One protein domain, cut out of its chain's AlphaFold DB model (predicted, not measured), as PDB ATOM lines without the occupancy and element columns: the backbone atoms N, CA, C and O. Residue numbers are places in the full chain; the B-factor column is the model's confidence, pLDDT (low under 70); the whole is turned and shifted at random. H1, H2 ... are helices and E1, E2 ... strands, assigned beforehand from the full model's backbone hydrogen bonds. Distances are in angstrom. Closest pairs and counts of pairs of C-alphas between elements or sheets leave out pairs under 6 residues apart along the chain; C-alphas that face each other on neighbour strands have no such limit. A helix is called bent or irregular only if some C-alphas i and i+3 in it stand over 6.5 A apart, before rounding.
ATOM      1  N   PRO A 184      38.161  -6.838  12.594       87.31
ATOM      2  CA  PRO A 184      38.507  -8.032  13.352       87.31
ATOM      3  C   PRO A 184      39.343  -9.024  12.541       87.31
ATOM      4  O   PRO A 184      39.034  -9.312  11.383       87.31
ATOM      5  N   LYS A 185      40.395  -9.553  13.162       91.25
ATOM      6  CA  LYS A 185      41.266 -10.582  12.578       91.25
ATOM      7  C   LYS A 185      40.952 -11.935  13.201       91.25
ATOM      8  O   LYS A 185      40.369 -11.984  14.283       91.25
ATOM      9  N   LYS A 186      41.311 -13.018  12.514       91.88
ATOM     10  CA  LYS A 186      41.150 -14.387  13.012       91.88
ATOM     11  C   LYS A 186      42.411 -15.201  12.783       91.88
ATOM     12  O   LYS A 186      43.080 -15.004  11.771       91.88
ATOM     13  N   ILE A 187      42.686 -16.127  13.692       90.88
ATOM     14  CA  ILE A 187      43.755 -17.119  13.549       90.88
ATOM     15  C   ILE A 187      43.182 -18.521  13.758       90.88
ATOM     16  O   ILE A 187      42.215 -18.684  14.508       90.88
ATOM     17  N   ASN A 188      43.774 -19.529  13.111       92.44
ATOM     18  CA  ASN A 188      43.505 -20.923  13.452       92.44
ATOM     19  C   ASN A 188      44.273 -21.243  14.741       92.44
ATOM     20  O   ASN A 188      45.500 -21.298  14.748       92.44
ATOM     21  N   LEU A 189      43.540 -21.393  15.839       89.38
ATOM     22  CA  LEU A 189      44.076 -21.582  17.178       89.38
ATOM     23  C   LEU A 189      44.821 -22.918  17.304       89.38
ATOM     24  O   LEU A 189      45.860 -22.953  17.955       89.38
ATOM     25  N   LYS A 190      44.341 -23.986  16.649       91.19
ATOM     26  CA  LYS A 190      45.017 -25.293  16.635       91.19
ATOM     27  C   LYS A 190      46.405 -25.179  16.012       91.19
ATOM     28  O   LYS A 190      47.392 -25.542  16.645       91.19
ATOM     29  N   GLN A 191      46.470 -24.624  14.801       89.94
ATOM     30  CA  GLN A 191      47.725 -24.427  14.083       89.94
ATOM     31  C   GLN A 191      48.658 -23.501  14.863       89.94
ATOM     32  O   GLN A 191      49.820 -23.837  15.041       89.94
ATOM     33  N   PHE A 192      48.134 -22.400  15.409       88.19
ATOM     34  CA  PHE A 192      48.910 -21.478  16.236       88.19
ATOM     35  C   PHE A 192      49.559 -22.177  17.438       88.19
ATOM     36  O   PHE A 192      50.727 -21.944  17.734       88.19
ATOM     37  N   ILE A 193      48.827 -23.052  18.135       85.06
ATOM     38  CA  ILE A 193      49.353 -23.796  19.287       85.06
ATOM     39  C   ILE A 193      50.400 -24.828  18.852       85.06
ATOM     40  O   ILE A 193      51.443 -24.931  19.494       85.06
ATOM     41  N   LEU A 194      50.142 -25.581  17.778       85.69
ATOM     42  CA  LEU A 194      51.102 -26.549  17.238       85.69
ATOM     43  C   LEU A 194      52.390 -25.853  16.781       85.69
ATOM     44  O   LEU A 194      53.492 -26.323  17.069       85.69
ATOM     45  N   ASP A 195      52.259 -24.692  16.140       84.56
ATOM     46  CA  ASP A 195      53.384 -23.862  15.727       84.56
ATOM     47  C   ASP A 195      54.138 -23.335  16.950       84.56
ATOM     48  O   ASP A 195      55.359 -23.459  17.002       84.56
ATOM     49  N   LEU A 196      53.432 -22.828  17.965       82.00
ATOM     50  CA  LEU A 196      54.007 -22.391  19.238       82.00
ATOM     51  C   LEU A 196      54.804 -23.515  19.917       82.00
ATOM     52  O   LEU A 196      55.929 -23.284  20.347       82.00
ATOM     53  N   GLN A 197      54.260 -24.731  19.966       79.44
ATOM     54  CA  GLN A 197      54.922 -25.902  20.544       79.44
ATOM     55  C   GLN A 197      56.135 -26.351  19.726       79.44
ATOM     56  O   GLN A 197      57.163 -26.690  20.295       79.44
ATOM     57  N   SER A 198      56.048 -26.350  18.394       79.38
ATOM     58  CA  SER A 198      57.192 -26.712  17.547       79.38
ATOM     59  C   SER A 198      58.337 -25.692  17.633       79.38
ATOM     60  O   SER A 198      59.498 -26.049  17.441       79.38
ATOM     61  N   LYS A 199      58.003 -24.424  17.924       75.25
ATOM     62  CA  LYS A 199      58.933 -23.287  17.996       75.25
ATOM     63  C   LYS A 199      59.499 -23.057  19.407       75.25
ATOM     64  O   LYS A 199      60.547 -22.429  19.531       75.25
ATOM     65  N   LEU A 200      58.841 -23.541  20.463       68.00
ATOM     66  CA  LEU A 200      59.313 -23.475  21.851       68.00
ATOM     67  C   LEU A 200      59.733 -24.878  22.303       68.00
ATOM     68  O   LEU A 200      58.886 -25.754  22.389       68.00
ATOM     69  N   SER A 201      61.014 -25.094  22.616       57.12
ATOM     70  CA  SER A 201      61.650 -26.394  22.933       57.12
ATOM     71  C   SER A 201      61.147 -27.132  24.204       57.12
ATOM     72  O   SER A 201      61.944 -27.706  24.944       57.12
ATOM     73  N   GLY A 202      59.847 -27.103  24.509       63.78
ATOM     74  CA  GLY A 202      59.224 -27.669  25.708       63.78
ATOM     75  C   GLY A 202      58.587 -29.053  25.520       63.78
ATOM     76  O   GLY A 202      58.639 -29.665  24.454       63.78
ATOM     77  N   LYS A 203      57.968 -29.560  26.597       64.62
ATOM     78  CA  LYS A 203      57.211 -30.826  26.629       64.62
ATOM     79  C   LYS A 203      56.154 -30.819  25.518       64.62
ATOM     80  O   LYS A 203      55.325 -29.914  25.474       64.62
ATOM     81  N   ASN A 204      56.172 -31.834  24.652       72.75
ATOM     82  CA  ASN A 204      55.175 -31.956  23.594       72.75
ATOM     83  C   ASN A 204      53.774 -32.095  24.208       72.75
ATOM     84  O   ASN A 204      53.497 -33.090  24.879       72.75
ATOM     85  N   VAL A 205      52.907 -31.105  23.992       76.88
ATOM     86  CA  VAL A 205      51.470 -31.237  24.241       76.88
ATOM     87  C   VAL A 205      50.914 -32.149  23.147       76.88
ATOM     88  O   VAL A 205      51.229 -31.982  21.968       76.88
ATOM     89  N   ASP A 206      50.155 -33.172  23.536       83.44
ATOM     90  CA  ASP A 206      49.508 -34.071  22.576       83.44
ATOM     91  C   ASP A 206      48.480 -33.269  21.758       83.44
ATOM     92  O   ASP A 206      47.711 -32.481  22.314       83.44
ATOM     93  N   GLU A 207      48.447 -33.477  20.441       87.50
ATOM     94  CA  GLU A 207      47.450 -32.882  19.549       87.50
ATOM     95  C   GLU A 207      46.021 -33.149  20.048       87.50
ATOM     96  O   GLU A 207      45.163 -32.271  19.953       87.50
ATOM     97  N   LYS A 208      45.782 -34.304  20.683       86.56
ATOM     98  CA  LYS A 208      44.503 -34.622  21.331       86.56
ATOM     99  C   LYS A 208      44.142 -33.643  22.440       86.56
ATOM    100  O   LYS A 208      42.998 -33.216  22.515       86.56
ATOM    101  N   VAL A 209      45.100 -33.255  23.282       86.00
ATOM    102  CA  VAL A 209      44.869 -32.273  24.353       86.00
ATOM    103  C   VAL A 209      44.532 -30.916  23.746       86.00
ATOM    104  O   VAL A 209      43.630 -30.239  24.233       86.00
ATOM    105  N   ILE A 210      45.210 -30.531  22.661       86.75
ATOM    106  CA  ILE A 210      44.904 -29.298  21.931       86.75
ATOM    107  C   ILE A 210      43.469 -29.358  21.401       86.75
ATOM    108  O   ILE A 210      42.686 -28.453  21.682       86.75
ATOM    109  N   ASP A 211      43.093 -30.437  20.712       86.94
ATOM    110  CA  ASP A 211      41.744 -30.634  20.167       86.94
ATOM    111  C   ASP A 211      40.655 -30.604  21.244       86.94
ATOM    112  O   ASP A 211      39.567 -30.054  21.023       86.94
ATOM    113  N   SER A 212      40.957 -31.142  22.422       88.88
ATOM    114  CA  SER A 212      40.071 -31.102  23.575       88.88
ATOM    115  C   SER A 212      39.977 -29.690  24.161       88.88
ATOM    116  O   SER A 212      38.887 -29.171  24.371       88.88
ATOM    117  N   LEU A 213      41.084 -28.968  24.310       85.94
ATOM    118  CA  LEU A 213      41.076 -27.591  24.810       85.94
ATOM    119  C   LEU A 213      40.265 -26.616  23.930       85.94
ATOM    120  O   LEU A 213      39.714 -25.630  24.428       85.94
ATOM    121  N   LEU A 214      40.132 -26.890  22.629       90.38
ATOM    122  CA  LEU A 214      39.355 -26.050  21.713       90.38
ATOM    123  C   LEU A 214      37.844 -26.047  22.007       90.38
ATOM    124  O   LEU A 214      37.168 -25.077  21.652       90.38
ATOM    125  N   PHE A 215      37.277 -27.071  22.664       91.06
ATOM    126  CA  PHE A 215      35.856 -26.990  23.035       91.06
ATOM    127  C   PHE A 215      35.620 -25.937  24.123       91.06
ATOM    128  O   PHE A 215      34.569 -25.304  24.107       91.06
ATOM    129  N   ILE A 216      36.587 -25.695  25.024       90.69
ATOM    130  CA  ILE A 216      36.486 -24.645  26.053       90.69
ATOM    131  C   ILE A 216      36.312 -23.288  25.367       90.69
ATOM    132  O   ILE A 216      35.433 -22.509  25.736       90.69
ATOM    133  N   LYS A 217      37.094 -23.025  24.309       91.75
ATOM    134  CA  LYS A 217      36.926 -21.823  23.478       91.75
ATOM    135  C   LYS A 217      35.495 -21.726  22.964       91.75
ATOM    136  O   LYS A 217      34.856 -20.689  23.132       91.75
ATOM    137  N   LYS A 218      35.000 -22.806  22.347       93.31
ATOM    138  CA  LYS A 218      33.648 -22.844  21.789       93.31
ATOM    139  C   LYS A 218      32.600 -22.563  22.868       93.31
ATOM    140  O   LYS A 218      31.731 -21.740  22.635       93.31
ATOM    141  N   LEU A 219      32.726 -23.184  24.037       93.75
ATOM    142  CA  LEU A 219      31.780 -23.105  25.146       93.75
ATOM    143  C   LEU A 219      31.644 -21.693  25.751       93.75
ATOM    144  O   LEU A 219      30.540 -21.262  26.078       93.75
ATOM    145  N   PHE A 220      32.750 -20.963  25.914       93.62
ATOM    146  CA  PHE A 220      32.731 -19.643  26.568       93.62
ATOM    147  C   PHE A 220      32.596 -18.464  25.597       93.62
ATOM    148  O   PHE A 220      32.075 -17.414  25.983       93.62
ATOM    149  N   LEU A 221      33.052 -18.622  24.349       93.88
ATOM    150  CA  LEU A 221      33.120 -17.534  23.359       93.88
ATOM    151  C   LEU A 221      32.219 -17.755  22.139       93.88
ATOM    152  O   LEU A 221      31.958 -16.815  21.391       93.88
ATOM    153  N   GLY A 222      31.743 -18.980  21.917       93.00
ATOM    154  CA  GLY A 222      30.990 -19.340  20.723       93.00
ATOM    155  C   GLY A 222      31.867 -19.525  19.479       93.00
ATOM    156  O   GLY A 222      33.042 -19.906  19.541       93.00
ATOM    157  N   GLY A 223      31.258 -19.281  18.318       92.12
ATOM    158  CA  GLY A 223      31.929 -19.327  17.018       92.12
ATOM    159  C   GLY A 223      32.404 -20.723  16.594       92.12
ATOM    160  O   GLY A 223      31.879 -21.753  17.022       92.12
ATOM    161  N   THR A 224      33.393 -20.762  15.699       92.00
ATOM    162  CA  THR A 224      34.016 -22.007  15.223       92.00
ATOM    163  C   THR A 224      35.018 -22.538  16.255       92.00
ATOM    164  O   THR A 224      35.696 -21.761  16.925       92.00
ATOM    165  N   LYS A 225      35.110 -23.870  16.400       90.81
ATOM    166  CA  LYS A 225      35.966 -24.535  17.407       90.81
ATOM    167  C   LYS A 225      37.454 -24.185  17.231       90.81
ATOM    168  O   LYS A 225      38.137 -23.922  18.211       90.81
ATOM    169  N   GLU A 226      37.935 -24.152  15.989       93.38
ATOM    170  CA  GLU A 226      39.363 -24.000  15.667       93.38
ATOM    171  C   GLU A 226      39.820 -22.560  15.430       93.38
ATOM    172  O   GLU A 226      41.021 -22.320  15.378       93.38
ATOM    173  N   GLU A 227      38.915 -21.593  15.264       93.19
ATOM    174  CA  GLU A 227      39.304 -20.207  14.985       93.19
ATOM    175  C   GLU A 227      39.013 -19.323  16.196       93.19
ATOM    176  O   GLU A 227      37.974 -19.468  16.838       93.19
ATOM    177  N   ILE A 228      39.916 -18.386  16.490       93.75
ATOM    178  CA  ILE A 228      39.666 -17.301  17.442       93.75
ATOM    179  C   ILE A 228      39.780 -15.962  16.726       93.75
ATOM    180  O   ILE A 228      40.759 -15.685  16.028       93.75
ATOM    181  N   THR A 229      38.755 -15.134  16.881       93.12
ATOM    182  CA  THR A 229      38.730 -13.763  16.378       93.12
ATOM    183  C   THR A 229      39.246 -12.783  17.427       93.12
ATOM    184  O   THR A 229      39.189 -13.041  18.628       93.12
ATOM    185  N   SER A 230      39.694 -11.605  17.002       90.25
ATOM    186  CA  SER A 230      40.103 -10.540  17.924       90.25
ATOM    187  C   SER A 230      38.956 -10.061  18.830       90.25
ATOM    188  O   SER A 230      39.211  -9.574  19.924       90.25
ATOM    189  N   LEU A 231      37.692 -10.193  18.396       91.19
ATOM    190  CA  LEU A 231      36.519  -9.875  19.228       91.19
ATOM    191  C   LEU A 231      36.273 -10.950  20.289       91.19
ATOM    192  O   LEU A 231      36.063 -10.617  21.450       91.19
ATOM    193  N   GLU A 232      36.354 -12.227  19.907       92.88
ATOM    194  CA  GLU A 232      36.295 -13.339  20.861       92.88
ATOM    195  C   GLU A 232      37.461 -13.274  21.854       92.88
ATOM    196  O   GLU A 232      37.277 -13.586  23.023       92.88
ATOM    197  N   LEU A 233      38.650 -12.822  21.438       90.75
ATOM    198  CA  LEU A 233      39.767 -12.616  22.360       90.75
ATOM    199  C   LEU A 233      39.486 -11.498  23.375       90.75
ATOM    200  O   LEU A 233      39.802 -11.671  24.547       90.75
ATOM    201  N   ILE A 234      38.891 -10.378  22.955       91.81
ATOM    202  CA  ILE A 234      38.474  -9.308  23.879       91.81
ATOM    203  C   ILE A 234      37.453  -9.847  24.888       91.81
ATOM    204  O   ILE A 234      37.624  -9.646  26.088       91.81
ATOM    205  N   ASP A 235      36.450 -10.593  24.417       92.50
ATOM    206  CA  ASP A 235      35.455 -11.246  25.281       92.50
ATOM    207  C   ASP A 235      36.098 -12.277  26.229       92.50
ATOM    208  O   ASP A 235      35.749 -12.369  27.403       92.50
ATOM    209  N   LEU A 236      37.110 -13.015  25.764       91.25
ATOM    210  CA  LEU A 236      37.869 -13.936  26.607       91.25
ATOM    211  C   LEU A 236      38.635 -13.203  27.703       91.25
ATOM    212  O   LEU A 236      38.641 -13.664  28.838       91.25
ATOM    213  N   VAL A 237      39.315 -12.101  27.374       91.50
ATOM    214  CA  VAL A 237      40.089 -11.328  28.354       91.50
ATOM    215  C   VAL A 237      39.152 -10.684  29.374       91.50
ATOM    216  O   VAL A 237      39.465 -10.726  30.563       91.50
ATOM    217  N   SER A 238      37.992 -10.166  28.958       93.56
ATOM    218  CA  SER A 238      37.013  -9.565  29.874       93.56
ATOM    219  C   SER A 238      36.362 -10.588  30.811       93.56
ATOM    220  O   SER A 238      36.174 -10.297  31.990       93.56
ATOM    221  N   LYS A 239      36.087 -11.809  30.332       92.75
ATOM    222  CA  LYS A 239      35.556 -12.917  31.149       92.75
ATOM    223  C   LYS A 239      36.625 -13.671  31.943       92.75
ATOM    224  O   LYS A 239      36.283 -14.426  32.856       92.75
ATOM    225  N   ALA A 240      37.909 -13.497  31.614       89.62
ATOM    226  CA  ALA A 240      39.004 -14.262  32.207       89.62
ATOM    227  C   ALA A 240      39.037 -14.216  33.742       89.62
ATOM    228  O   ALA A 240      39.230 -15.289  34.306       89.62
ATOM    229  N   PRO A 241      38.815 -13.076  34.434       91.44
ATOM    230  CA  PRO A 241      38.796 -13.056  35.896       91.44
ATOM    231  C   PRO A 241      37.778 -14.024  36.499       91.44
ATOM    232  O   PRO A 241      38.146 -14.856  37.322       91.44
ATOM    233  N   GLY A 242      36.529 -13.996  36.025       88.44
ATOM    234  CA  GLY A 242      35.482 -14.891  36.523       88.44
ATOM    235  C   GLY A 242      35.786 -16.365  36.250       88.44
ATOM    236  O   GLY A 242      35.698 -17.192  37.156       88.44
ATOM    237  N   ILE A 243      36.201 -16.693  35.019       87.25
ATOM    238  CA  ILE A 243      36.473 -18.084  34.620       87.25
ATOM    239  C   ILE A 243      37.713 -18.634  35.335       87.25
ATOM    240  O   ILE A 243      37.685 -19.759  35.828       87.25
ATOM    241  N   LEU A 244      38.800 -17.858  35.403       86.25
ATOM    242  CA  LEU A 244      40.048 -18.293  36.033       86.25
ATOM    243  C   LEU A 244      39.872 -18.504  37.528       86.25
ATOM    244  O   LEU A 244      40.320 -19.521  38.040       86.25
ATOM    245  N   ILE A 245      39.204 -17.582  38.219       89.50
ATOM    246  CA  ILE A 245      38.975 -17.720  39.656       89.50
ATOM    247  C   ILE A 245      38.096 -18.929  39.944       89.50
ATOM    248  O   ILE A 245      38.460 -19.731  40.794       89.50
ATOM    249  N   ALA A 246      37.022 -19.142  39.181       87.25
ATOM    250  CA  ALA A 246      36.203 -20.338  39.344       87.25
ATOM    251  C   ALA A 246      36.986 -21.638  39.067       87.25
ATOM    252  O   ALA A 246      36.822 -22.615  39.795       87.25
ATOM    253  N   ALA A 247      37.865 -21.650  38.058       83.75
ATOM    254  CA  ALA A 247      38.721 -22.798  37.759       83.75
ATOM    255  C   ALA A 247      39.764 -23.057  38.861       83.75
ATOM    256  O   ALA A 247      39.969 -24.203  39.253       83.75
ATOM    257  N   PHE A 248      40.401 -22.005  39.386       85.94
ATOM    258  CA  PHE A 248      41.349 -22.119  40.494       85.94
ATOM    259  C   PHE A 248      40.668 -22.582  41.777       85.94
ATOM    260  O   PHE A 248      41.184 -23.475  42.446       85.94
ATOM    261  N   ASP A 249      39.497 -22.027  42.084       87.56
ATOM    262  CA  ASP A 249      38.694 -22.433  43.230       87.56
ATOM    263  C   ASP A 249      38.326 -23.917  43.113       87.56
ATOM    264  O   ASP A 249      38.577 -24.670  44.046       87.56
ATOM    265  N   ALA A 250      37.852 -24.379  41.952       81.56
ATOM    266  CA  ALA A 250      37.491 -25.784  41.738       81.56
ATOM    267  C   ALA A 250      38.654 -26.777  41.946       81.56
ATOM    268  O   ALA A 250      38.409 -27.926  42.308       81.56
ATOM    269  N   VAL A 251      39.901 -26.353  41.709       80.94
ATOM    270  CA  VAL A 251      41.092 -27.211  41.849       80.94
ATOM    271  C   VAL A 251      41.703 -27.133  43.249       80.94
ATOM    272  O   VAL A 251      42.187 -28.140  43.763       80.94
ATOM    273  N   LEU A 252      41.731 -25.947  43.861       83.69
ATOM    274  CA  LEU A 252      42.518 -25.705  45.073       83.69
ATOM    275  C   LEU A 252      41.697 -25.728  46.361       83.69
ATOM    276  O   LEU A 252      42.252 -26.021  47.427       83.69
ATOM    277  N   ILE A 253      40.407 -25.403  46.290       85.81
ATOM    278  CA  ILE A 253      39.586 -25.241  47.484       85.81
ATOM    279  C   ILE A 253      39.234 -26.598  48.105       85.81
ATOM    280  O   ILE A 253      38.879 -27.545  47.404       85.81
ATOM    281  N   ALA A 254      39.325 -26.699  49.428       83.38
ATOM    282  CA  ALA A 254      38.897 -27.879  50.176       83.38
ATOM    283  C   ALA A 254      37.862 -27.503  51.230       83.38
ATOM    284  O   ALA A 254      37.779 -26.357  51.671       83.38
ATOM    285  N   ASP A 255      37.107 -28.502  51.679       82.12
ATOM    286  CA  ASP A 255      36.150 -28.358  52.776       82.12
ATOM    287  C   ASP A 255      36.807 -27.818  54.059       82.12
ATOM    288  O   ASP A 255      36.197 -27.035  54.780       82.12
ATOM    289  N   SER A 256      38.079 -28.158  54.302       81.38
ATOM    290  CA  SER A 256      38.873 -27.679  55.439       81.38
ATOM    291  C   SER A 256      39.133 -26.171  55.460       81.38
ATOM    292  O   SER A 256      39.595 -25.660  56.478       81.38
ATOM    293  N   ASP A 257      38.907 -25.468  54.346       86.69
ATOM    294  CA  ASP A 257      39.115 -24.017  54.254       86.69
ATOM    295  C   ASP A 257      37.914 -23.211  54.781       86.69
ATOM    296  O   ASP A 257      37.985 -21.982  54.865       86.69
ATOM    297  N   PHE A 258      36.826 -23.897  55.141       89.12
ATOM    298  CA  PHE A 258      35.577 -23.312  55.616       89.12
ATOM    299  C   PHE A 258      35.327 -23.631  57.086       89.12
ATOM    300  O   PHE A 258      35.816 -24.624  57.628       89.12
ATOM    301  N   SER A 259      34.552 -22.764  57.739       85.25
ATOM    302  CA  SER A 259      34.200 -22.936  59.151       85.25
ATOM    303  C   SER A 259      33.262 -24.127  59.373       85.25
ATOM    304  O   SER A 259      33.369 -24.833  60.379       85.25
ATOM    305  N   ASP A 260      32.396 -24.389  58.397       86.06
ATOM    306  CA  ASP A 260      31.506 -25.535  58.345       86.06
ATOM    307  C   ASP A 260      31.269 -25.997  56.892       86.06
ATOM    308  O   ASP A 260      31.582 -25.312  55.915       86.06
ATOM    309  N   LYS A 261      30.700 -27.199  56.736       86.12
ATOM    310  CA  LYS A 261      30.410 -27.779  55.412       86.12
ATOM    311  C   LYS A 261      29.295 -27.043  54.659       86.12
ATOM    312  O   LYS A 261      29.156 -27.232  53.452       86.12
ATOM    313  N   TRP A 262      28.455 -26.278  55.352       85.19
ATOM    314  CA  TRP A 262      27.345 -25.551  54.744       85.19
ATOM    315  C   TRP A 262      27.871 -24.352  53.950       85.19
ATOM    316  O   TRP A 262      27.497 -24.200  52.788       85.19
ATOM    317  N   GLU A 263      28.805 -23.596  54.529       88.88
ATOM    318  CA  GLU A 263      29.505 -22.484  53.878       88.88
ATOM    319  C   GLU A 263      30.250 -22.960  52.619       88.88
ATOM    320  O   GLU A 263      30.161 -22.335  51.560       88.88
ATOM    321  N   TYR A 264      30.894 -24.129  52.700       90.56
ATOM    322  CA  TYR A 264      31.546 -24.768  51.555       90.56
ATOM    323  C   TYR A 264      30.567 -25.083  50.411       90.56
ATOM    324  O   TYR A 264      30.837 -24.788  49.248       90.56
ATOM    325  N   HIS A 265      29.410 -25.673  50.715       90.12
ATOM    326  CA  HIS A 265      28.421 -26.036  49.698       90.12
ATOM    327  C   HIS A 265      27.769 -24.819  49.032       90.12
ATOM    328  O   HIS A 265      27.615 -24.807  47.809       90.12
ATOM    329  N   ASP A 266      27.416 -23.790  49.805       89.12
ATOM    330  CA  ASP A 266      26.875 -22.541  49.256       89.12
ATOM    331  C   ASP A 266      27.896 -21.854  48.347       89.12
ATOM    332  O   ASP A 266      27.554 -21.371  47.264       89.12
ATOM    333  N   TYR A 267      29.170 -21.898  48.735       91.38
ATOM    334  CA  TYR A 267      30.263 -21.423  47.903       91.38
ATOM    335  C   TYR A 267      30.362 -22.185  46.571       91.38
ATOM    336  O   TYR A 267      30.495 -21.563  45.516       91.38
ATOM    337  N   LEU A 268      30.256 -23.520  46.576       90.25
ATOM    338  CA  LEU A 268      30.271 -24.311  45.338       90.25
ATOM    339  C   LEU A 268      29.090 -23.974  44.413       90.25
ATOM    340  O   LEU A 268      29.268 -23.933  43.195       90.25
ATOM    341  N   ILE A 269      27.903 -23.710  44.971       90.00
ATOM    342  CA  ILE A 269      26.728 -23.280  44.196       90.00
ATOM    343  C   ILE A 269      26.982 -21.915  43.548       90.00
ATOM    344  O   ILE A 269      26.767 -21.775  42.345       90.00
ATOM    345  N   ASP A 270      27.504 -20.939  44.300       91.62
ATOM    346  CA  ASP A 270      27.871 -19.623  43.758       91.62
ATOM    347  C   ASP A 270      28.880 -19.746  42.605       91.62
ATOM    348  O   ASP A 270      28.748 -19.094  41.566       91.62
ATOM    349  N   LYS A 271      29.882 -20.624  42.727       90.31
ATOM    350  CA  LYS A 271      30.849 -20.850  41.640       90.31
ATOM    351  C   LYS A 271      30.232 -21.543  40.434       90.31
ATOM    352  O   LYS A 271      30.535 -21.145  39.310       90.31
ATOM    353  N   ALA A 272      29.338 -22.504  40.642       89.75
ATOM    354  CA  ALA A 272      28.582 -23.114  39.553       89.75
ATOM    355  C   ALA A 272      27.751 -22.066  38.788       89.75
ATOM    356  O   ALA A 272      27.778 -22.050  37.558       89.75
ATOM    357  N   ASP A 273      27.094 -21.145  39.499       90.06
ATOM    358  CA  ASP A 273      26.315 -20.056  38.901       90.06
ATOM    359  C   ASP A 273      27.203 -19.065  38.138       90.06
ATOM    360  O   ASP A 273      26.870 -18.655  37.025       90.06
ATOM    361  N   ASN A 274      28.367 -18.713  38.685       89.88
ATOM    362  CA  ASN A 274      29.336 -17.852  38.005       89.88
ATOM    363  C   ASN A 274      29.858 -18.481  36.702       89.88
ATOM    364  O   ASN A 274      29.979 -17.783  35.692       89.88
ATOM    365  N   ILE A 275      30.124 -19.793  36.697       90.56
ATOM    366  CA  ILE A 275      30.532 -20.516  35.485       90.56
ATOM    367  C   ILE A 275      29.384 -20.551  34.474       90.56
ATOM    368  O   ILE A 275      29.616 -20.213  33.315       90.56
ATOM    369  N   GLU A 276      28.164 -20.911  34.889       91.81
ATOM    370  CA  GLU A 276      27.001 -20.969  33.991       91.81
ATOM    371  C   GLU A 276      26.721 -19.599  33.347       91.81
ATOM    372  O   GLU A 276      26.509 -19.509  32.137       91.81
ATOM    373  N   ASN A 277      26.806 -18.517  34.128       91.00
ATOM    374  CA  ASN A 277      26.621 -17.148  33.645       91.00
ATOM    375  C   ASN A 277      27.725 -16.686  32.678       91.00
ATOM    376  O   ASN A 277      27.489 -15.793  31.862       91.00
ATOM    377  N   ALA A 278      28.918 -17.283  32.751       91.06
ATOM    378  CA  ALA A 278      30.024 -16.990  31.842       91.06
ATOM    379  C   ALA A 278      29.919 -17.731  30.495       91.06
ATOM    380  O   ALA A 278      30.602 -17.343  29.540       91.06
ATOM    381  N   LEU A 279      29.079 -18.772  30.395       93.50
ATOM    382  CA  LEU A 279      28.912 -19.557  29.170       93.50
ATOM    383  C   LEU A 279      28.331 -18.718  28.031       93.50
ATOM    384  O   LEU A 279      27.459 -17.863  28.215       93.50
ATOM    385  N   TYR A 280      28.770 -19.009  26.808       94.31
ATOM    386  CA  TYR A 280      28.140 -18.448  25.623       94.31
ATOM    387  C   TYR A 280      26.742 -19.054  25.432       94.31
ATOM    388  O   TYR A 280      26.525 -20.247  25.638       94.31
TER     389      TYR A 280
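AT A GLANCE: This is residues 184 to 280 of the 1231 residues of the protein "EF-hand domain-containing protein" of Bacteriovorax sp. BSW11_IV (UniProt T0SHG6). Two helical hairpins, H1 with H2 and H3b with H4, make the ends of a loose model, bridged by H3a; a tiny antiparallel sheet, E1 - E2, sits near H1 and H3a. The 97 printed residues, mostly helix, run E1 H1 H2 E2 H3 H4; radius of gyration of the C-alphas 16.7 A, spans 48 by 32 by 18 A.

IN THESE COORDINATES: Find E1, residues 186 to 188, from C-alpha 186 at (41.150, -14.387, 13.012); then H1, 189 to 199, H2, 207 to 221, 21.3 A, and E2, 227 to 229. H3, 230 to 252, one helix by hydrogen bonds, is bent: C-alphas 238 and 241 are 7.2 A apart, between arms H3a, 230 to 238, and H3b, 241 to 252. H4, 261 to 278, 25.9 A, ends at (30.024, -16.990, 31.842).

HOW THE PARTS SIT: See N 187 and O 228, within hydrogen-bond range at 3.1 A, across the antiparallel neighbour strands E1 and E2. H1 and H2, a helical hairpin, touch, their closest C-alphas those of Lys 190 and Ile 210, 6.6 A apart; H2, with residues 220 to 221 alone, touches H3a, about perpendicular at 79 degrees, the closest C-alphas those of Leu 221 and Glu 232, 5.8 A apart; H3b, with residues 242 to 246 alone, and H4, with residues 271 to 278 alone, touch as a helical hairpin, the closest C-alphas those of Ala 246 and Lys 271, 5.8 A apart. O i to N i+4 pairs are within hydrogen-bond range throughout H1, H3a, H3b and H4, and 8 of 11 in H2.

THE WHOLE: The printed part has no cut and no long link; residues 200 to 203 are under pLDDT 70.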